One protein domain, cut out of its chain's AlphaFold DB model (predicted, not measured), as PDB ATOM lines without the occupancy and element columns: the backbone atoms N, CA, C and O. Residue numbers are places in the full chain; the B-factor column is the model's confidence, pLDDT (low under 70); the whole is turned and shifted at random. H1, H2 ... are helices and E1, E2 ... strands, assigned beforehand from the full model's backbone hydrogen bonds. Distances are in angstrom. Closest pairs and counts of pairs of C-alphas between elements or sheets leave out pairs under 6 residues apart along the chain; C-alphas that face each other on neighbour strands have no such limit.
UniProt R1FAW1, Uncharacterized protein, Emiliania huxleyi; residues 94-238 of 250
ATOM      1  N   PRO A  94     -51.154  47.632 242.020       89.44
ATOM      2  CA  PRO A  94     -50.985  46.445 241.195       89.44
ATOM      3  C   PRO A  94     -51.818  45.289 241.758       89.44
ATOM      4  O   PRO A  94     -51.726  44.965 242.940       89.44
ATOM      5  N   ARG A  95     -52.632  44.660 240.908       91.88
ATOM      6  CA  ARG A  95     -53.401  43.468 241.272       91.88
ATOM      7  C   ARG A  95     -52.549  42.234 241.004       91.88
ATOM      8  O   ARG A  95     -51.979  42.105 239.922       91.88
ATOM      9  N   LEU A  96     -52.478  41.357 241.995       93.25
ATOM     10  CA  LEU A  96     -51.767  40.085 241.958       93.25
ATOM     11  C   LEU A  96     -52.767  38.964 242.240       93.25
ATOM     12  O   LEU A  96     -53.577  39.079 243.160       93.25
ATOM     13  N   SER A  97     -52.682  37.882 241.477       93.50
ATOM     14  CA  SER A  97     -53.346  36.613 241.776       93.50
ATOM     15  C   SER A  97     -52.338  35.484 241.615       93.50
ATOM     16  O   SER A  97     -51.688  35.404 240.575       93.50
ATOM     17  N   LEU A  98     -52.200  34.647 242.641       94.19
ATOM     18  CA  LEU A  98     -51.365  33.448 242.603       94.19
ATOM     19  C   LEU A  98     -51.918  32.478 241.546       94.19
ATOM     20  O   LEU A  98     -53.117  32.205 241.542       94.19
ATOM     21  N   GLU A  99     -51.054  31.984 240.663       92.81
ATOM     22  CA  GLU A  99     -51.388  30.997 239.627       92.81
ATOM     23  C   GLU A  99     -50.780  29.628 239.948       92.81
ATOM     24  O   GLU A  99     -51.463  28.613 239.834       92.81
ATOM     25  N   SER A 100     -49.522  29.595 240.403       91.25
ATOM     26  CA  SER A 100     -48.840  28.369 240.826       91.25
ATOM     27  C   SER A 100     -47.983  28.609 242.076       91.25
ATOM     28  O   SER A 100     -47.441  29.696 242.292       91.25
ATOM     29  N   TRP A 101     -47.857  27.590 242.927       91.62
ATOM     30  CA  TRP A 101     -46.948  27.606 244.073       91.62
ATOM     31  C   TRP A 101     -46.337  26.220 244.259       91.62
ATOM     32  O   TRP A 101     -47.016  25.289 244.683       91.62
ATOM     33  N   GLU A 102     -45.055  26.084 243.922       86.31
ATOM     34  CA  GLU A 102     -44.318  24.826 244.086       86.31
ATOM     35  C   GLU A 102     -43.651  24.756 245.466       86.31
ATOM     36  O   GLU A 102     -43.648  23.716 246.122       86.31
ATOM     37  N   SER A 103     -43.047  25.864 245.908       83.81
ATOM     38  CA  SER A 103     -42.337  25.973 247.189       83.81
ATOM     39  C   SER A 103     -41.991  27.436 247.508       83.81
ATOM     40  O   SER A 103     -42.341  28.347 246.762       83.81
ATOM     41  N   LEU A 104     -41.248  27.699 248.591       77.50
ATOM     42  CA  LEU A 104     -40.633  29.021 248.801       77.50
ATOM     43  C   LEU A 104     -39.648  29.400 247.678       77.50
ATOM     44  O   LEU A 104     -39.498  30.581 247.378       77.50
ATOM     45  N   ALA A 105     -39.019  28.419 247.021       84.00
ATOM     46  CA  ALA A 105     -38.060  28.672 245.950       84.00
ATOM     47  C   ALA A 105     -38.711  29.152 244.639       84.00
ATOM     48  O   ALA A 105     -38.019  29.793 243.853       84.00
ATOM     49  N   ARG A 106     -40.008  28.876 244.413       90.56
ATOM     50  CA  ARG A 106     -40.764  29.336 243.233       90.56
ATOM     51  C   ARG A 106     -42.272  29.433 243.497       90.56
ATOM     52  O   ARG A 106     -42.926  28.456 243.873       90.56
ATOM     53  N   SER A 107     -42.827  30.605 243.202       93.31
ATOM     54  CA  SER A 107     -44.266  30.864 243.074       93.31
ATOM     55  C   SER A 107     -44.526  31.804 241.895       93.31
ATOM     56  O   SER A 107     -43.684  32.648 241.588       93.31
ATOM     57  N   GLU A 108     -45.668  31.675 241.229       95.38
ATOM     58  CA  GLU A 108     -45.981  32.418 240.003       95.38
ATOM     59  C   GLU A 108     -47.317  33.141 240.137       95.38
ATOM     60  O   GLU A 108     -48.306  32.591 240.622       95.38
ATOM     61  N   TRP A 109     -47.324  34.410 239.737       96.31
ATOM     62  CA  TRP A 109     -48.386  35.359 240.034       96.31
ATOM     63  C   TRP A 109     -48.756  36.158 238.787       96.31
ATOM     64  O   TRP A 109     -47.933  36.899 238.244       96.31
ATOM     65  N   GLN A 110     -50.017  36.120 238.370       96.81
ATOM     66  CA  GLN A 110     -50.500  37.026 237.335       96.81
ATOM     67  C   GLN A 110     -50.565  38.454 237.891       96.81
ATOM     68  O   GLN A 110     -51.446  38.805 238.680       96.81
ATOM     69  N   LEU A 111     -49.659  39.308 237.416       95.56
ATOM     70  CA  LEU A 111     -49.702  40.748 237.643       95.56
ATOM     71  C   LEU A 111     -50.665  41.422 236.657       95.56
ATOM     72  O   LEU A 111     -50.601  41.171 235.452       95.56
ATOM     73  N   ARG A 112     -51.496  42.352 237.144       95.19
ATOM     74  CA  ARG A 112     -52.252  43.318 236.326       95.19
ATOM     75  C   ARG A 112     -52.204  44.703 236.970       95.19
ATOM     76  O   ARG A 112     -52.715  44.897 238.070       95.19
ATOM     77  N   TRP A 113     -51.623  45.683 236.283       93.88
ATOM     78  CA  TRP A 113     -51.469  47.054 236.778       93.88
ATOM     79  C   TRP A 113     -51.920  48.080 235.732       93.88
ATOM     80  O   TRP A 113     -51.653  47.921 234.540       93.88
ATOM     81  N   SER A 114     -52.641  49.112 236.176       92.94
ATOM     82  CA  SER A 114     -53.280  50.120 235.319       92.94
ATOM     83  C   SER A 114     -53.420  51.466 236.056       92.94
ATOM     84  O   SER A 114     -54.548  51.877 236.341       92.94
ATOM     85  N   PRO A 115     -52.312  52.134 236.426       90.06
ATOM     86  CA  PRO A 115     -52.348  53.355 237.230       90.06
ATOM     87  C   PRO A 115     -53.142  54.499 236.576       90.06
ATOM     88  O   PRO A 115     -53.186  54.646 235.354       90.06
ATOM     89  N   SER A 116     -53.738  55.340 237.423       86.88
ATOM     90  CA  SER A 116     -54.503  56.538 237.047       86.88
ATOM     91  C   SER A 116     -53.625  57.730 236.639       86.88
ATOM     92  O   SER A 116     -54.080  58.629 235.922       86.88
ATOM     93  N   TRP A 117     -52.388  57.765 237.145       87.00
ATOM     94  CA  TRP A 117     -51.501  58.920 237.090       87.00
ATOM     95  C   TRP A 117     -50.895  59.139 235.703       87.00
ATOM     96  O   TRP A 117     -50.887  58.266 234.835       87.00
ATOM     97  N   SER A 118     -50.348  60.337 235.510       90.62
ATOM     98  CA  SER A 118     -49.466  60.637 234.382       90.62
ATOM     99  C   SER A 118     -48.155  61.230 234.881       90.62
ATOM    100  O   SER A 118     -48.132  61.975 235.864       90.62
ATOM    101  N   MET A 119     -47.067  60.876 234.205       91.50
ATOM    102  CA  MET A 119     -45.738  61.419 234.456       91.50
ATOM    103  C   MET A 119     -45.386  62.378 233.325       91.50
ATOM    104  O   MET A 119     -45.518  62.033 232.152       91.50
ATOM    105  N   GLN A 120     -44.936  63.576 233.677       92.44
ATOM    106  CA  GLN A 120     -44.413  64.547 232.727       92.44
ATOM    107  C   GLN A 120     -42.904  64.667 232.904       92.44
ATOM    108  O   GLN A 120     -42.412  64.777 234.028       92.44
ATOM    109  N   VAL A 121     -42.173  64.632 231.793       91.38
ATOM    110  CA  VAL A 121     -40.714  64.708 231.753       91.38
ATOM    111  C   VAL A 121     -40.312  65.845 230.828       91.38
ATOM    112  O   VAL A 121     -40.622  65.822 229.637       91.38
ATOM    113  N   ALA A 122     -39.616  66.842 231.371       90.25
ATOM    114  CA  ALA A 122     -38.979  67.871 230.557       90.25
ATOM    115  C   ALA A 122     -37.683  67.313 229.949       90.25
ATOM    116  O   ALA A 122     -36.851  66.755 230.670       90.25
ATOM    117  N   VAL A 123     -37.516  67.472 228.635       86.81
ATOM    118  CA  VAL A 123     -36.328  67.051 227.881       86.81
ATOM    119  C   VAL A 123     -35.837  68.217 227.031       86.81
ATOM    120  O   VAL A 123     -36.597  68.813 226.272       86.81
ATOM    121  N   GLU A 124     -34.551  68.526 227.141       86.75
ATOM    122  CA  GLU A 124     -33.847  69.475 226.280       86.75
ATOM    123  C   GLU A 124     -32.914  68.697 225.346       86.75
ATOM    124  O   GLU A 124     -32.288  67.718 225.761       86.75
ATOM    125  N   GLY A 125     -32.854  69.098 224.079       82.12
ATOM    126  CA  GLY A 125     -32.075  68.405 223.057       82.12
ATOM    127  C   GLY A 125     -31.790  69.286 221.848       82.12
ATOM    128  O   GLY A 125     -32.260  70.419 221.760       82.12
ATOM    129  N   SER A 126     -30.998  68.769 220.914       80.25
ATOM    130  CA  SER A 126     -30.663  69.463 219.674       80.25
ATOM    131  C   SER A 126     -30.565  68.492 218.502       80.25
ATOM    132  O   SER A 126     -29.969  67.419 218.598       80.25
ATOM    133  N   TYR A 127     -31.176  68.871 217.381       70.81
ATOM    134  CA  TYR A 127     -31.107  68.140 216.118       70.81
ATOM    135  C   TYR A 127     -31.214  69.151 214.972       70.81
ATOM    136  O   TYR A 127     -32.311  69.572 214.608       70.81
ATOM    137  N   TYR A 128     -30.057  69.619 214.493       75.75
ATOM    138  CA  TYR A 128     -29.852  70.850 213.701       75.75
ATOM    139  C   TYR A 128     -30.255  72.159 214.409       75.75
ATOM    140  O   TYR A 128     -29.520  73.136 214.322       75.75
ATOM    141  N   VAL A 129     -31.354  72.168 215.166       76.06
ATOM    142  CA  VAL A 129     -31.799  73.274 216.030       76.06
ATOM    143  C   VAL A 129     -32.006  72.749 217.456       76.06
ATOM    144  O   VAL A 129     -32.349  71.579 217.648       76.06
ATOM    145  N   SER A 130     -31.772  73.593 218.462       83.44
ATOM    146  CA  SER A 130     -32.076  73.287 219.867       83.44
ATOM    147  C   SER A 130     -33.580  73.357 220.139       83.44
ATOM    148  O   SER A 130     -34.268  74.246 219.641       83.44
ATOM    149  N   PHE A 131     -34.092  72.448 220.962       83.06
ATOM    150  CA  PHE A 131     -35.509  72.351 221.299       83.06
ATOM    151  C   PHE A 131     -35.722  71.954 222.764       83.06
ATOM    152  O   PHE A 131     -34.866  71.334 223.403       83.06
ATOM    153  N   ARG A 132     -36.912  72.262 223.287       87.06
ATOM    154  CA  ARG A 132     -37.406  71.760 224.574       87.06
ATOM    155  C   ARG A 132     -38.738  71.060 224.367       87.06
ATOM    156  O   ARG A 132     -39.637  71.593 223.716       87.06
ATOM    157  N   LEU A 133     -38.844  69.859 224.918       87.75
ATOM    158  CA  LEU A 133     -40.014  68.994 224.843       87.75
ATOM    159  C   LEU A 133     -40.550  68.745 226.247       87.75
ATOM    160  O   LEU A 133     -39.791  68.574 227.203       87.75
ATOM    161  N   LEU A 134     -41.867  68.647 226.345       91.19
ATOM    162  CA  LEU A 134     -42.553  68.013 227.454       91.19
ATOM    163  C   LEU A 134     -43.070  66.661 226.957       91.19
ATOM    164  O   LEU A 134     -43.937  66.605 226.086       91.19
ATOM    165  N   LEU A 135     -42.516  65.574 227.489       92.19
ATOM    166  CA  LEU A 135     -43.004  64.221 227.244       92.19
ATOM    167  C   LEU A 135     -44.007  63.863 228.337       92.19
ATOM    168  O   LEU A 135     -43.654  63.832 229.517       92.19
ATOM    169  N   LYS A 136     -45.253  63.585 227.961       93.81
ATOM    170  CA  LYS A 136     -46.314  63.155 228.874       93.81
ATOM    171  C   LYS A 136     -46.596  61.672 228.662       93.81
ATOM    172  O   LYS A 136     -47.113  61.268 227.625       93.81
ATOM    173  N   ILE A 137     -46.268  60.872 229.670       94.00
ATOM    174  CA  ILE A 137     -46.507  59.429 229.702       94.00
ATOM    175  C   ILE A 137     -47.793  59.183 230.494       94.00
ATOM    176  O   ILE A 137     -47.880  59.542 231.672       94.00
ATOM    177  N   ASP A 138     -48.802  58.590 229.853       93.44
ATOM    178  CA  ASP A 138     -50.064  58.206 230.494       93.44
ATOM    179  C   ASP A 138     -50.622  56.867 229.983       93.44
ATOM    180  O   ASP A 138     -50.001  56.161 229.182       93.44
ATOM    181  N   SER A 139     -51.799  56.487 230.495       91.81
ATOM    182  CA  SER A 139     -52.559  55.305 230.056       91.81
ATOM    183  C   SER A 139     -51.802  53.973 230.189       91.81
ATOM    184  O   SER A 139     -52.134  52.998 229.503       91.81
ATOM    185  N   VAL A 140     -50.795  53.941 231.071       92.62
ATOM    186  CA  VAL A 140     -49.922  52.794 231.346       92.62
ATOM    187  C   VAL A 140     -50.762  51.609 231.815       92.62
ATOM    188  O   VAL A 140     -51.530  51.712 232.766       92.62
ATOM    189  N   ARG A 141     -50.605  50.473 231.137       94.25
ATOM    190  CA  ARG A 141     -51.240  49.190 231.434       94.25
ATOM    191  C   ARG A 141     -50.236  48.070 231.200       94.25
ATOM    192  O   ARG A 141     -49.681  47.956 230.109       94.25
ATOM    193  N   MET A 142     -50.010  47.258 232.226       95.00
ATOM    194  CA  MET A 142     -49.015  46.188 232.237       95.00
ATOM    195  C   MET A 142     -49.625  44.910 232.811       95.00
ATOM    196  O   MET A 142     -50.257  44.946 233.869       95.00
ATOM    197  N   SER A 143     -49.423  43.781 232.134       96.25
ATOM    198  CA  SER A 143     -49.852  42.468 232.626       96.25
ATOM    199  C   SER A 143     -48.935  41.341 232.160       96.25
ATOM    200  O   SER A 143     -48.569  41.304 230.988       96.25
ATOM    201  N   GLY A 144     -48.606  40.407 233.048       96.25
ATOM    202  CA  GLY A 144     -47.757  39.246 232.758       96.25
ATOM    203  C   GLY A 144     -47.564  38.357 233.988       96.25
ATOM    204  O   GLY A 144     -47.947  38.753 235.093       96.25
ATOM    205  N   ALA A 145     -46.998  37.167 233.789       96.38
ATOM    206  CA  ALA A 145     -46.668  36.235 234.866       96.38
ATOM    207  C   ALA A 145     -45.381  36.682 235.579       96.38
ATOM    208  O   ALA A 145     -44.302  36.706 234.981       96.38
ATOM    209  N   LEU A 146     -45.517  37.072 236.846       96.31
ATOM    210  CA  LEU A 146     -44.440  37.437 237.758       96.31
ATOM    211  C   LEU A 146     -44.047  36.200 238.578       96.31
ATOM    212  O   LEU A 146     -44.830  35.709 239.388       96.31
ATOM    213  N   VAL A 147     -42.828  35.720 238.383       95.88
ATOM    214  CA  VAL A 147     -42.204  34.664 239.176       95.88
ATOM    215  C   VAL A 147     -41.510  35.292 240.386       95.88
ATOM    216  O   VAL A 147     -40.703  36.221 240.259       95.88
ATOM    217  N   VAL A 148     -41.831  34.772 241.566       94.75
ATOM    218  CA  VAL A 148     -41.273  35.175 242.856       94.75
ATOM    219  C   VAL A 148     -40.523  33.987 243.449       94.75
ATOM    220  O   VAL A 148     -41.128  32.962 243.776       94.75
ATOM    221  N   ASN A 149     -39.211  34.155 243.603       92.50
ATOM    222  CA  ASN A 149     -38.296  33.154 244.149       92.50
ATOM    223  C   ASN A 149     -37.786  33.642 245.509       92.50
ATOM    224  O   ASN A 149     -37.271  34.757 245.595       92.50
ATOM    225  N   ALA A 150     -37.868  32.841 246.570       89.75
ATOM    226  CA  ALA A 150     -37.267  33.177 247.861       89.75
ATOM    227  C   ALA A 150     -36.231  32.130 248.283       89.75
ATOM    228  O   ALA A 150     -36.434  30.924 248.147       89.75
ATOM    229  N   ALA A 151     -35.116  32.592 248.850       83.44
ATOM    230  CA  ALA A 151     -34.209  31.709 249.571       83.44
ATOM    231  C   ALA A 151     -34.914  31.147 250.820       83.44
ATOM    232  O   ALA A 151     -35.672  31.860 251.477       83.44
ATOM    233  N   ASN A 152     -34.621  29.898 251.196       80.25
ATOM    234  CA  ASN A 152     -35.233  29.244 252.367       80.25
ATOM    235  C   ASN A 152     -34.972  29.980 253.701       80.25
ATOM    236  O   ASN A 152     -35.690  29.755 254.670       80.25
ATOM    237  N   ASP A 153     -33.957  30.849 253.761       77.19
ATOM    238  CA  ASP A 153     -33.630  31.701 254.914       77.19
ATOM    239  C   ASP A 153     -34.168  33.146 254.795       77.19
ATOM    240  O   ASP A 153     -33.842  34.001 255.621       77.19
ATOM    241  N   LEU A 154     -34.964  33.422 253.753       79.62
ATOM    242  CA  LEU A 154     -35.562  34.711 253.379       79.62
ATOM    243  C   LEU A 154     -34.572  35.885 253.221       79.62
ATOM    244  O   LEU A 154     -34.991  37.039 253.104       79.62
ATOM    245  N   ARG A 155     -33.256  35.634 253.151       82.50
ATOM    246  CA  ARG A 155     -32.240  36.696 252.972       82.50
ATOM    247  C   ARG A 155     -32.224  37.295 251.568       82.50
ATOM    248  O   ARG A 155     -31.675  38.381 251.375       82.50
ATOM    249  N   GLN A 156     -32.810  36.595 250.602       88.31
ATOM    250  CA  GLN A 156     -32.979  37.036 249.224       88.31
ATOM    251  C   GLN A 156     -34.381  36.673 248.732       88.31
ATOM    252  O   GLN A 156     -34.820  35.532 248.886       88.31
ATOM    253  N   ILE A 157     -35.051  37.652 248.124       91.50
ATOM    254  CA  ILE A 157     -36.294  37.488 247.368       91.50
ATOM    255  C   ILE A 157     -36.040  38.055 245.969       91.50
ATOM    256  O   ILE A 157     -35.766  39.248 245.821       91.50
ATOM    257  N   GLY A 158     -36.088  37.192 244.962       93.44
ATOM    258  CA  GLY A 158     -35.986  37.530 243.549       93.44
ATOM    259  C   GLY A 158     -37.364  37.756 242.933       93.44
ATOM    260  O   GLY A 158     -38.288  36.971 243.154       93.44
ATOM    261  N   LEU A 159     -37.503  38.837 242.165       95.25
ATOM    262  CA  LEU A 159     -38.720  39.192 241.433       95.25
ATOM    263  C   LEU A 159     -38.407  39.302 239.938       95.25
ATOM    264  O   LEU A 159     -37.642  40.174 239.529       95.25
ATOM    265  N   SER A 160     -39.012  38.448 239.116       96.56
ATOM    266  CA  SER A 160     -38.813  38.434 237.658       96.56
ATOM    267  C   SER A 160     -40.121  38.136 236.932       96.56
ATOM    268  O   SER A 160     -41.010  37.517 237.497       96.56
ATOM    269  N   PHE A 161     -40.268  38.546 235.679       96.75
ATOM    270  CA  PHE A 161     -41.304  38.018 234.797       96.75
ATOM    271  C   PHE A 161     -40.754  36.825 234.015       96.75
ATOM    272  O   PHE A 161     -39.611  36.873 233.551       96.75
ATOM    273  N   ALA A 162     -41.569  35.783 233.836       93.31
ATOM    274  CA  ALA A 162     -41.202  34.619 233.022       93.31
ATOM    275  C   ALA A 162     -40.953  35.007 231.550       93.31
ATOM    276  O   ALA A 162     -40.014  34.528 230.921       93.31
ATOM    277  N   GLU A 163     -41.758  35.936 231.030       95.44
ATOM    278  CA  GLU A 163     -41.650  36.515 229.688       95.44
ATOM    279  C   GLU A 163     -41.823  38.043 229.751       95.44
ATOM    280  O   GLU A 163     -42.209  38.591 230.783       95.44
ATOM    281  N   LEU A 164     -41.576  38.760 228.649       95.62
ATOM    282  CA  LEU A 164     -41.810  40.209 228.572       95.62
ATOM    283  C   LEU A 164     -43.302  40.534 228.814       95.62
ATOM    284  O   LEU A 164     -44.127  40.200 227.960       95.62
ATOM    285  N   PRO A 165     -43.684  41.212 229.919       95.88
ATOM    286  CA  PRO A 165     -45.086  41.508 230.194       95.88
ATOM    287  C   PRO A 165     -45.711  42.380 229.100       95.88
ATOM    288  O   PRO A 165     -45.086  43.298 228.558       95.88
ATOM    289  N   ALA A 166     -46.990  42.133 228.821       95.81
ATOM    290  CA  ALA A 166     -47.778  42.877 227.850       95.81
ATOM    291  C   ALA A 166     -47.950  44.335 228.307       95.81
ATOM    292  O   ALA A 166     -48.847  44.670 229.085       95.81
ATOM    293  N   LEU A 167     -47.064  45.203 227.815       94.06
ATOM    294  CA  LEU A 167     -47.024  46.625 228.138       94.06
ATOM    295  C   LEU A 167     -47.674  47.472 227.039       94.06
ATOM    296  O   LEU A 167     -47.220  47.494 225.887       94.06
ATOM    297  N   LYS A 168     -48.687  48.239 227.441       93.88
ATOM    298  CA  LYS A 168     -49.274  49.350 226.689       93.88
ATOM    299  C   LYS A 168     -49.052  50.636 227.485       93.88
ATOM    300  O   LYS A 168     -49.341  50.685 228.673       93.88
ATOM    301  N   MET A 169     -48.568  51.682 226.836       93.38
ATOM    302  CA  MET A 169     -48.524  53.041 227.381       93.38
ATOM    303  C   MET A 169     -48.785  54.025 226.245       93.38
ATOM    304  O   MET A 169     -48.701  53.646 225.076       93.38
ATOM    305  N   ARG A 170     -49.077  55.279 226.581       93.38
ATOM    306  CA  ARG A 170     -49.188  56.371 225.618       93.38
ATOM    307  C   ARG A 170     -48.164  57.440 225.970       93.38
ATOM    308  O   ARG A 170     -48.086  57.854 227.125       93.38
ATOM    309  N   VAL A 171     -47.391  57.866 224.978       93.31
ATOM    310  CA  VAL A 171     -46.427  58.963 225.096       93.31
ATOM    311  C   VAL A 171     -46.918  60.081 224.186       93.31
ATOM    312  O   VAL A 171     -46.997  59.900 222.976       93.31
ATOM    313  N   GLU A 172     -47.296  61.213 224.766       90.75
ATOM    314  CA  GLU A 172     -47.548  62.451 224.032       90.75
ATOM    315  C   GLU A 172     -46.287  63.313 224.086       90.75
ATOM    316  O   GLU A 172     -45.712  63.512 225.158       90.75
ATOM    317  N   CYS A 173     -45.865  63.838 222.939       89.25
ATOM    318  CA  CYS A 173     -44.822  64.853 222.859       89.25
ATOM    319  C   CYS A 173     -45.473  66.235 222.726       89.25
ATOM    320  O   CYS A 173     -46.511  66.389 222.084       89.25
ATOM    321  N   THR A 174     -44.894  67.257 223.348       87.50
ATOM    322  CA  THR A 174     -45.318  68.650 223.173       87.50
ATOM    323  C   THR A 174     -44.084  69.535 223.149       87.50
ATOM    324  O   THR A 174     -43.321  69.567 224.114       87.50
ATOM    325  N   VAL A 175     -43.869  70.247 222.044       83.19
ATOM    326  CA  VAL A 175     -42.756  71.194 221.916       83.19
ATOM    327  C   VAL A 175     -43.078  72.431 222.749       83.19
ATOM    328  O   VAL A 175     -44.068  73.111 222.490       83.19
ATOM    329  N   SER A 176     -42.270  72.705 223.773       75.62
ATOM    330  CA  SER A 176     -42.427  73.872 224.649       75.62
ATOM    331  C   SER A 176     -41.546  75.048 224.231       75.62
ATOM    332  O   SER A 176     -41.846  76.186 224.583       75.62
ATOM    333  N   TRP A 177     -40.475  74.792 223.470       72.06
ATOM    334  CA  TRP A 177     -39.646  75.820 222.841       72.06
ATOM    335  C   TRP A 177     -38.859  75.251 221.648       72.06
ATOM    336  O   TRP A 177     -38.444  74.088 221.673       72.06
ATOM    337  N   GLY A 178     -38.615  76.081 220.631       69.94
ATOM    338  CA  GLY A 178     -38.004  75.677 219.361       69.94
ATOM    339  C   GLY A 178     -38.995  74.980 218.420       69.94
ATOM    340  O   GLY A 178     -40.203  74.989 218.655       69.94
ATOM    341  N   THR A 179     -38.480  74.359 217.359       70.88
ATOM    342  CA  THR A 179     -39.286  73.655 216.346       70.88
ATOM    343  C   THR A 179     -38.843  72.200 216.249       70.88
ATOM    344  O   THR A 179     -37.681  71.933 215.950       70.88
ATOM    345  N   LEU A 180     -39.771  71.256 216.441       75.31
ATOM    346  CA  LEU A 180     -39.536  69.831 216.201       75.31
ATOM    347  C   LEU A 180     -40.564  69.296 215.185       75.31
ATOM    348  O   LEU A 180     -41.763  69.354 215.473       75.31
ATOM    349  N   PRO A 181     -40.148  68.772 214.014       76.38
ATOM    350  CA  PRO A 181     -41.070  68.199 213.032       76.38
ATOM    351  C   PRO A 181     -41.925  67.070 213.621       76.38
ATOM    352  O   PRO A 181     -41.416  66.251 214.385       76.38
ATOM    353  N   LEU A 182     -43.202  66.984 213.229       72.69
ATOM    354  CA  LEU A 182     -44.132  65.954 213.726       72.69
ATOM    355  C   LEU A 182     -43.594  64.510 213.590       72.69
ATOM    356  O   LEU A 182     -43.602  63.811 214.599       72.69
ATOM    357  N   PRO A 183     -42.984  64.077 212.460       80.06
ATOM    358  CA  PRO A 183     -42.410  62.728 212.363       80.06
ATOM    359  C   PRO A 183     -41.313  62.433 213.399       80.06
ATOM    360  O   PRO A 183     -41.097  61.282 213.770       80.06
ATOM    361  N   LEU A 184     -40.615  63.467 213.884       81.06
ATOM    362  CA  LEU A 184     -39.599  63.342 214.930       81.06
ATOM    363  C   LEU A 184     -40.220  63.359 216.340       81.06
ATOM    364  O   LEU A 184     -39.654  62.774 217.258       81.06
ATOM    365  N   GLN A 185     -41.404  63.960 216.515       81.88
ATOM    366  CA  GLN A 185     -42.199  63.835 217.743       81.88
ATOM    367  C   GLN A 185     -42.723  62.400 217.913       81.88
ATOM    368  O   GLN A 185     -42.544  61.816 218.984       81.88
ATOM    369  N   ASP A 186     -43.289  61.820 216.849       83.88
ATOM    370  CA  ASP A 186     -43.785  60.438 216.837       83.88
ATOM    371  C   ASP A 186     -42.642  59.436 217.082       83.88
ATOM    372  O   ASP A 186     -42.732  58.595 217.978       83.88
ATOM    373  N   TYR A 187     -41.512  59.600 216.379       87.25
ATOM    374  CA  TYR A 187     -40.307  58.783 216.571       87.25
ATOM    375  C   TYR A 187     -39.772  58.816 218.012       87.25
ATOM    376  O   TYR A 187     -39.373  57.779 218.546       87.25
ATOM    377  N   ILE A 188     -39.772  59.980 218.675       87.56
ATOM    378  CA  ILE A 188     -39.373  60.080 220.090       87.56
ATOM    379  C   ILE A 188     -40.372  59.328 220.981       87.56
ATOM    380  O   ILE A 188     -39.950  58.606 221.886       87.56
ATOM    381  N   GLY A 189     -41.675  59.440 220.703       88.75
ATOM    382  CA  GLY A 189     -42.720  58.688 221.401       88.75
ATOM    383  C   GLY A 189     -42.509  57.173 221.315       88.75
ATOM    384  O   GLY A 189     -42.443  56.501 222.346       88.75
ATOM    385  N   GLU A 190     -42.320  56.640 220.106       90.69
ATOM    386  CA  GLU A 190     -42.023  55.218 219.884       90.69
ATOM    387  C   GLU A 190     -40.707  54.786 220.540       90.69
ATOM    388  O   GLU A 190     -40.650  53.739 221.189       90.69
ATOM    389  N   THR A 191     -39.657  55.606 220.434       91.75
ATOM    390  CA  THR A 191     -38.343  55.327 221.036       91.75
ATOM    391  C   THR A 191     -38.438  55.189 222.557       91.75
ATOM    392  O   THR A 191     -37.853  54.264 223.119       91.75
ATOM    393  N   VAL A 192     -39.227  56.033 223.233       91.94
ATOM    394  CA  VAL A 192     -39.468  55.932 224.685       91.94
ATOM    395  C   VAL A 192     -40.188  54.629 225.051       91.94
ATOM    396  O   VAL A 192     -39.791  53.964 226.011       91.94
ATOM    397  N   VAL A 193     -41.202  54.212 224.283       93.00
ATOM    398  CA  VAL A 193     -41.894  52.927 224.510       93.00
ATOM    399  C   VAL A 193     -40.943  51.742 224.300       93.00
ATOM    400  O   VAL A 193     -40.953  50.788 225.085       93.00
ATOM    401  N   ASN A 194     -40.106  51.804 223.264       94.50
ATOM    402  CA  ASN A 194     -39.167  50.745 222.911       94.50
ATOM    403  C   ASN A 194     -38.024  50.617 223.929       94.50
ATOM    404  O   ASN A 194     -37.739  49.500 224.362       94.50
ATOM    405  N   GLU A 195     -37.432  51.719 224.400       94.00
ATOM    406  CA  GLU A 195     -36.422  51.668 225.468       94.00
ATOM    407  C   GLU A 195     -37.013  51.239 226.817       94.00
ATOM    408  O   GLU A 195     -36.358  50.496 227.546       94.00
ATOM    409  N   PHE A 196     -38.264  51.596 227.142       92.75
ATOM    410  CA  PHE A 196     -38.912  51.090 228.360       92.75
ATOM    411  C   PHE A 196     -39.131  49.568 228.298       92.75
ATOM    412  O   PHE A 196     -38.886  48.862 229.278       92.75
ATOM    413  N   ARG A 197     -39.531  49.033 227.134       94.56
ATOM    414  CA  ARG A 197     -39.610  47.579 226.902       94.56
ATOM    415  C   ARG A 197     -38.233  46.923 226.986       94.56
ATOM    416  O   ARG A 197     -38.082  45.936 227.696       94.56
ATOM    417  N   ALA A 198     -37.221  47.490 226.332       95.25
ATOM    418  CA  ALA A 198     -35.857  46.975 226.385       95.25
ATOM    419  C   ALA A 198     -35.266  47.044 227.805       95.25
ATOM    420  O   ALA A 198     -34.497  46.170 228.197       95.25
ATOM    421  N   TRP A 199     -35.606  48.061 228.604       94.94
ATOM    422  CA  TRP A 199     -35.263  48.125 230.025       94.94
ATOM    423  C   TRP A 199     -35.940  47.002 230.820       94.94
ATOM    424  O   TRP A 199     -35.231  46.274 231.510       94.94
ATOM    425  N   LEU A 200     -37.254  46.786 230.663       94.06
ATOM    426  CA  LEU A 200     -37.952  45.661 231.306       94.06
ATOM    427  C   LEU A 200     -37.294  44.317 230.966       94.06
ATOM    428  O   LEU A 200     -36.984  43.558 231.881       94.06
ATOM    429  N   THR A 201     -37.005  44.045 229.690       94.56
ATOM    430  CA  THR A 201     -36.329  42.802 229.276       94.56
ATOM    431  C   THR A 201     -34.948  42.643 229.921       94.56
ATOM    432  O   THR A 201     -34.585  41.545 230.330       94.56
ATOM    433  N   ARG A 202     -34.175  43.732 230.041       94.94
ATOM    434  CA  ARG A 202     -32.817  43.721 230.622       94.94
ATOM    435  C   ARG A 202     -32.793  43.654 232.155       94.94
ATOM    436  O   ARG A 202     -31.801  43.191 232.701       94.94
ATOM    437  N   ALA A 203     -33.824  44.149 232.840       93.62
ATOM    438  CA  ALA A 203     -33.813  44.341 234.297       93.62
ATOM    439  C   ALA A 203     -34.789  43.441 235.071       93.62
ATOM    440  O   ALA A 203     -34.557  43.179 236.247       93.62
ATOM    441  N   MET A 204     -35.883  43.005 234.438       93.88
ATOM    442  CA  MET A 204     -37.027  42.375 235.110       93.88
ATOM    443  C   MET A 204     -37.505  41.069 234.462       93.88
ATOM    444  O   MET A 204     -38.383  40.434 235.035       93.88
ATOM    445  N   VAL A 205     -37.010  40.671 233.285       95.81
ATOM    446  CA  VAL A 205     -37.397  39.409 232.619       95.81
ATOM    447  C   VAL A 205     -36.288  38.374 232.793       95.81
ATOM    448  O   VAL A 205     -35.104  38.708 232.668       95.81
ATOM    449  N   GLN A 206     -36.672  37.123 233.057       92.19
ATOM    450  CA  GLN A 206     -35.739  36.017 233.284       92.19
ATOM    451  C   GLN A 206     -34.704  35.878 232.146       92.19
ATOM    452  O   GLN A 206     -35.043  36.059 230.975       92.19
ATOM    453  N   PRO A 207     -33.427  35.578 232.464       91.88
ATOM    454  CA  PRO A 207     -32.890  35.206 233.780       91.88
ATOM    455  C   PRO A 207     -32.587  36.389 234.725       91.88
ATOM    456  O   PRO A 207     -31.993  36.179 235.779       91.88
ATOM    457  N   ASN A 208     -32.960  37.625 234.376       93.88
ATOM    458  CA  ASN A 208     -32.746  38.795 235.233       93.88
ATOM    459  C   ASN A 208     -33.866  38.915 236.280       93.88
ATOM    460  O   ASN A 208     -35.047  38.797 235.951       93.88
ATOM    461  N   GLU A 209     -33.500  39.200 237.531       92.81
ATOM    462  CA  GLU A 209     -34.439  39.428 238.634       92.81
ATOM    463  C   GLU A 209     -34.091  40.697 239.430       92.81
ATOM    464  O   GLU A 209     -32.923  41.019 239.662       92.81
ATOM    465  N   LEU A 210     -35.120  41.401 239.907       92.81
ATOM    466  CA  LEU A 210     -34.981  42.406 240.954       92.81
ATOM    467  C   LEU A 210     -34.739  41.686 242.282       92.81
ATOM    468  O   LEU A 210     -35.647  41.082 242.855       92.81
ATOM    469  N   VAL A 211     -33.503  41.772 242.768       92.38
ATOM    470  CA  VAL A 211     -33.061  41.117 243.999       92.38
ATOM    471  C   VAL A 211     -33.310  42.011 245.214       92.38
ATOM    472  O   VAL A 211     -32.554  42.950 245.477       92.38
ATOM    473  N   ILE A 212     -34.328  41.689 246.009       90.38
ATOM    474  CA  ILE A 212     -34.549  42.293 247.326       90.38
ATOM    475  C   ILE A 212     -33.744  41.503 248.366       90.38
ATOM    476  O   ILE A 212     -33.862  40.282 248.457       90.38
ATOM    477  N   LYS A 213     -32.941  42.200 249.181       89.25
ATOM    478  CA  LYS A 213     -32.170  41.615 250.295       89.25
ATOM    479  C   LYS A 213     -32.612  42.235 251.625       89.25
ATOM    480  O   LYS A 213     -32.116  43.305 251.981       89.25
ATOM    481  N   PRO A 214     -33.574  41.633 252.350       79.00
ATOM    482  CA  PRO A 214     -34.117  42.229 253.565       79.00
ATOM    483  C   PRO A 214     -33.085  42.206 254.700       79.00
ATOM    484  O   PRO A 214     -32.717  41.149 255.210       79.00
ATOM    485  N   ALA A 215     -32.654  43.383 255.153       69.19
ATOM    486  CA  ALA A 215     -31.602  43.532 256.167       69.19
ATOM    487  C   ALA A 215     -31.975  43.029 257.584       69.19
ATOM    488  O   ALA A 215     -31.182  43.177 258.511       69.19
ATOM    489  N   ALA A 216     -33.186  42.496 257.786       57.50
ATOM    490  CA  ALA A 216     -33.747  42.217 259.109       57.50
ATOM    491  C   ALA A 216     -34.677  40.983 259.183       57.50
ATOM    492  O   ALA A 216     -35.552  40.949 260.042       57.50
ATOM    493  N   PHE A 217     -34.477  39.955 258.343       56.94
ATOM    494  CA  PHE A 217     -35.056  38.618 258.610       56.94
ATOM    495  C   PHE A 217     -34.283  37.818 259.676       56.94
ATOM    496  O   PHE A 217     -34.695  36.726 260.052       56.94
ATOM    497  N   GLN A 218     -33.201  38.377 260.229       55.41
ATOM    498  CA  GLN A 218     -32.676  37.933 261.521       55.41
ATOM    499  C   GLN A 218     -33.581  38.482 262.640       55.41
ATOM    500  O   GLN A 218     -33.752  39.705 262.712       55.41
ATOM    501  N   PRO A 219     -34.147  37.636 263.523       56.19
ATOM    502  CA  PRO A 219     -34.897  38.100 264.685       56.19
ATOM    503  C   PRO A 219     -34.042  39.041 265.544       56.19
ATOM    504  O   PRO A 219     -32.989  38.657 266.048       56.19
ATOM    505  N   LYS A 220     -34.489  40.293 265.720       59.91
ATOM    506  CA  LYS A 220     -33.763  41.314 266.508       59.91
ATOM    507  C   LYS A 220     -33.750  41.038 268.018       59.91
ATOM    508  O   LYS A 220     -33.090  41.750 268.768       59.91
ATOM    509  N   GLN A 221     -34.491  40.026 268.449       59.34
ATOM    510  CA  GLN A 221     -34.462  39.431 269.776       59.34
ATOM    511  C   GLN A 221     -34.351  37.918 269.589       59.34
ATOM    512  O   GLN A 221     -34.900  37.371 268.630       59.34
ATOM    513  N   THR A 222     -33.650  37.245 270.497       58.66
ATOM    514  CA  THR A 222     -33.601  35.781 270.554       58.66
ATOM    515  C   THR A 222     -35.014  35.230 270.722       58.66
ATOM    516  O   THR A 222     -35.630  35.456 271.765       58.66
ATOM    517  N   LEU A 223     -35.520  34.515 269.712       64.38
ATOM    518  CA  LEU A 223     -36.744  33.720 269.838       64.38
ATOM    519  C   LEU A 223     -36.569  32.757 271.015       64.38
ATOM    520  O   LEU A 223     -35.556  32.062 271.078       64.38
ATOM    521  N   THR A 224     -37.525  32.729 271.944       74.06
ATOM    522  CA  THR A 224     -37.492  31.752 273.036       74.06
ATOM    523  C   THR A 224     -38.107  30.436 272.574       74.06
ATOM    524  O   THR A 224     -38.972  30.426 271.694       74.06
ATOM    525  N   ASP A 225     -37.722  29.319 273.192       76.81
ATOM    526  CA  ASP A 225     -38.290  28.004 272.860       76.81
ATOM    527  C   ASP A 225     -39.822  27.988 273.031       76.81
ATOM    528  O   ASP A 225     -40.537  27.376 272.242       76.81
ATOM    529  N   ALA A 226     -40.349  28.765 273.985       78.88
ATOM    530  CA  ALA A 226     -41.784  28.952 274.192       78.88
ATOM    531  C   ALA A 226     -42.487  29.702 273.040       78.88
ATOM    532  O   ALA A 226     -43.682  29.501 272.816       78.88
ATOM    533  N   ASP A 227     -41.778  30.558 272.297       76.31
ATOM    534  CA  ASP A 227     -42.304  31.211 271.094       76.31
ATOM    535  C   ASP A 227     -42.256  30.269 269.886       76.31
ATOM    536  O   ASP A 227     -43.204  30.238 269.098       76.31
ATOM    537  N   VAL A 228     -41.203  29.448 269.783       78.94
ATOM    538  CA  VAL A 228     -41.081  28.391 268.768       78.94
ATOM    539  C   VAL A 228     -42.173  27.334 268.959       78.94
ATOM    540  O   VAL A 228     -42.896  27.036 268.011       78.94
ATOM    541  N   GLU A 229     -42.392  26.839 270.180       81.31
ATOM    542  CA  GLU A 229     -43.500  25.924 270.483       81.31
ATOM    543  C   GLU A 229     -44.872  26.533 270.178       81.31
ATOM    544  O   GLU A 229     -45.773  25.828 269.716       81.31
ATOM    545  N   ARG A 230     -45.067  27.831 270.457       77.94
ATOM    546  CA  ARG A 230     -46.336  28.518 270.173       77.94
ATOM    547  C   ARG A 230     -46.569  28.622 268.667       77.94
ATOM    548  O   ARG A 230     -47.686  28.383 268.217       77.94
ATOM    549  N   ALA A 231     -45.522  28.913 267.893       79.62
ATOM    550  CA  ALA A 231     -45.572  28.916 266.436       79.62
ATOM    551  C   ALA A 231     -45.824  27.509 265.862       79.62
ATOM    552  O   ALA A 231     -46.668  27.358 264.984       79.62
ATOM    553  N   MET A 232     -45.168  26.470 266.392       81.75
ATOM    554  CA  MET A 232     -45.383  25.079 265.969       81.75
ATOM    555  C   MET A 232     -46.809  24.595 266.261       81.75
ATOM    556  O   MET A 232     -47.432  23.995 265.389       81.75
ATOM    557  N   ARG A 233     -47.362  24.910 267.441       81.62
ATOM    558  CA  ARG A 233     -48.760  24.594 267.789       81.62
ATOM    559  C   ARG A 233     -49.768  25.374 266.943       81.62
ATOM    560  O   ARG A 233     -50.776  24.814 266.529       81.62
ATOM    561  N   ALA A 234     -49.496  26.643 266.632       75.31
ATOM    562  CA  ALA A 234     -50.319  27.402 265.689       75.31
ATOM    563  C   ALA A 234     -50.275  26.796 264.272       75.31
ATOM    564  O   ALA A 234     -51.302  26.728 263.600       75.31
ATOM    565  N   ALA A 235     -49.108  26.313 263.834       78.44
ATOM    566  CA  ALA A 235     -48.928  25.682 262.531       78.44
ATOM    567  C   ALA A 235     -49.580  24.290 262.422       78.44
ATOM    568  O   ALA A 235     -50.061  23.956 261.341       78.44
ATOM    569  N   SER A 236     -49.632  23.491 263.498       74.31
ATOM    570  CA  SER A 236     -50.354  22.206 263.477       74.31
ATOM    571  C   SER A 236     -51.865  22.426 263.379       74.31
ATOM    572  O   SER A 236     -52.476  21.942 262.432       74.31
ATOM    573  N   MET A 237     -52.435  23.286 264.233       75.56
ATOM    574  CA  MET A 237     -53.861  23.639 264.174       75.56
ATOM    575  C   MET A 237     -54.253  24.243 262.814       75.56
ATOM    576  O   MET A 237     -55.336  23.969 262.303       75.56
ATOM    577  N   ALA A 238     -53.375  25.034 262.186       71.19
ATOM    578  CA  ALA A 238     -53.613  25.562 260.841       71.19
ATOM    579  C   ALA A 238     -53.618  24.472 259.750       71.19
ATOM    580  O   ALA A 238     -54.401  24.573 258.807       71.19
TER     581      ALA A 238
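Overview. This is residues 94 to 238 of the 250 residues of an uncharacterized protein of Emiliania huxleyi (UniProt R1FAW1). A long, twisted sheet of seven strands curls round one long helix, H1, and the very long strand E4 runs lengthwise through the sheet. Residues 219 to 238, which include H2, stick out as a free arm beyond the end of the body that lies away from E3. The printed part has 145 residues, with two named helices and seven named strands in the order E1 E2 E3 E4 E5 E6 H1 E7 H2. The sheet is branched, its neighbour pairs are antiparallel, and the class is mixed, helices and strands. The whole is extended, with a radius of gyration of the C-alphas of 22.6 A, and its outline is a rod spanning 73 by 32 by 28 A, the arm adding to the length of a body that spans 57 by 28 by 24 A.

Along the chain. E1, residues 95 to 103, begins with C-alpha 95 at (-53.401, 43.468, 241.272) and bends by 64 degrees at residue 100. E2 is residues 106 to 113. E3, residues 118 to 127, is 27.0 A long and bends by 54 degrees at residue 124. E4, residues 129 to 150, is 51.5 A long, begins with C-alpha 129 at (-31.799, 73.274, 216.030) and bends by 77 degrees at residue 145. E5 is residues 157 to 161, and E6, residues 166 to 177, is 34.3 A long. H1, residues 182 to 203, is 31.6 A long. E7 is residues 210 to 212. H2, residues 225 to 238, is 19.6 A long and ends with C-alpha 238 at (-53.613, 25.562, 260.841).

Arrangement. E1 and E2 form a hairpin, with N 95 and O 112 2.8 A apart. On the other side of E2 lies E4, with N 109 and O 146 2.8 A apart. E2 and E3 lie on one side of E4, E5 and E6 on the other side. The pairing is staggered: E4 pairs with E3 over residues 129 to 137, with E6 over 132 to 143, with E2 over 142 to 148 and with E5 over 146 to 150. E3, E4 and E5 make a meander, each strand the antiparallel neighbour of the one before; N 121 and O 135 are 2.8 A apart, and N 147 and O 160 2.7 A. Between E4 and E6, N 136 and O 172 are 2.8 A apart. Between E5 and the edge strand E7, N 157 and O 212 are 2.9 A apart. H1 is on the sheet; its closest C-alphas to E6 are those of Gly 189 and Val 171, 5.2 A apart. In H1 and H2 every O i to N i+4 pair is within hydrogen-bond range. H2 is not on the sheet and is apart from H1.

Size, cuts and confidence. The two C-alphas farthest apart are those of Tyr 128 and Ala 226, 74.5 A. The printed part has no cut. The link from E7 to H2, residues 213 to 224, is long. The mean pLDDT of the printed part is 86.3, and residue 178 and residues 215 to 223 are under 70.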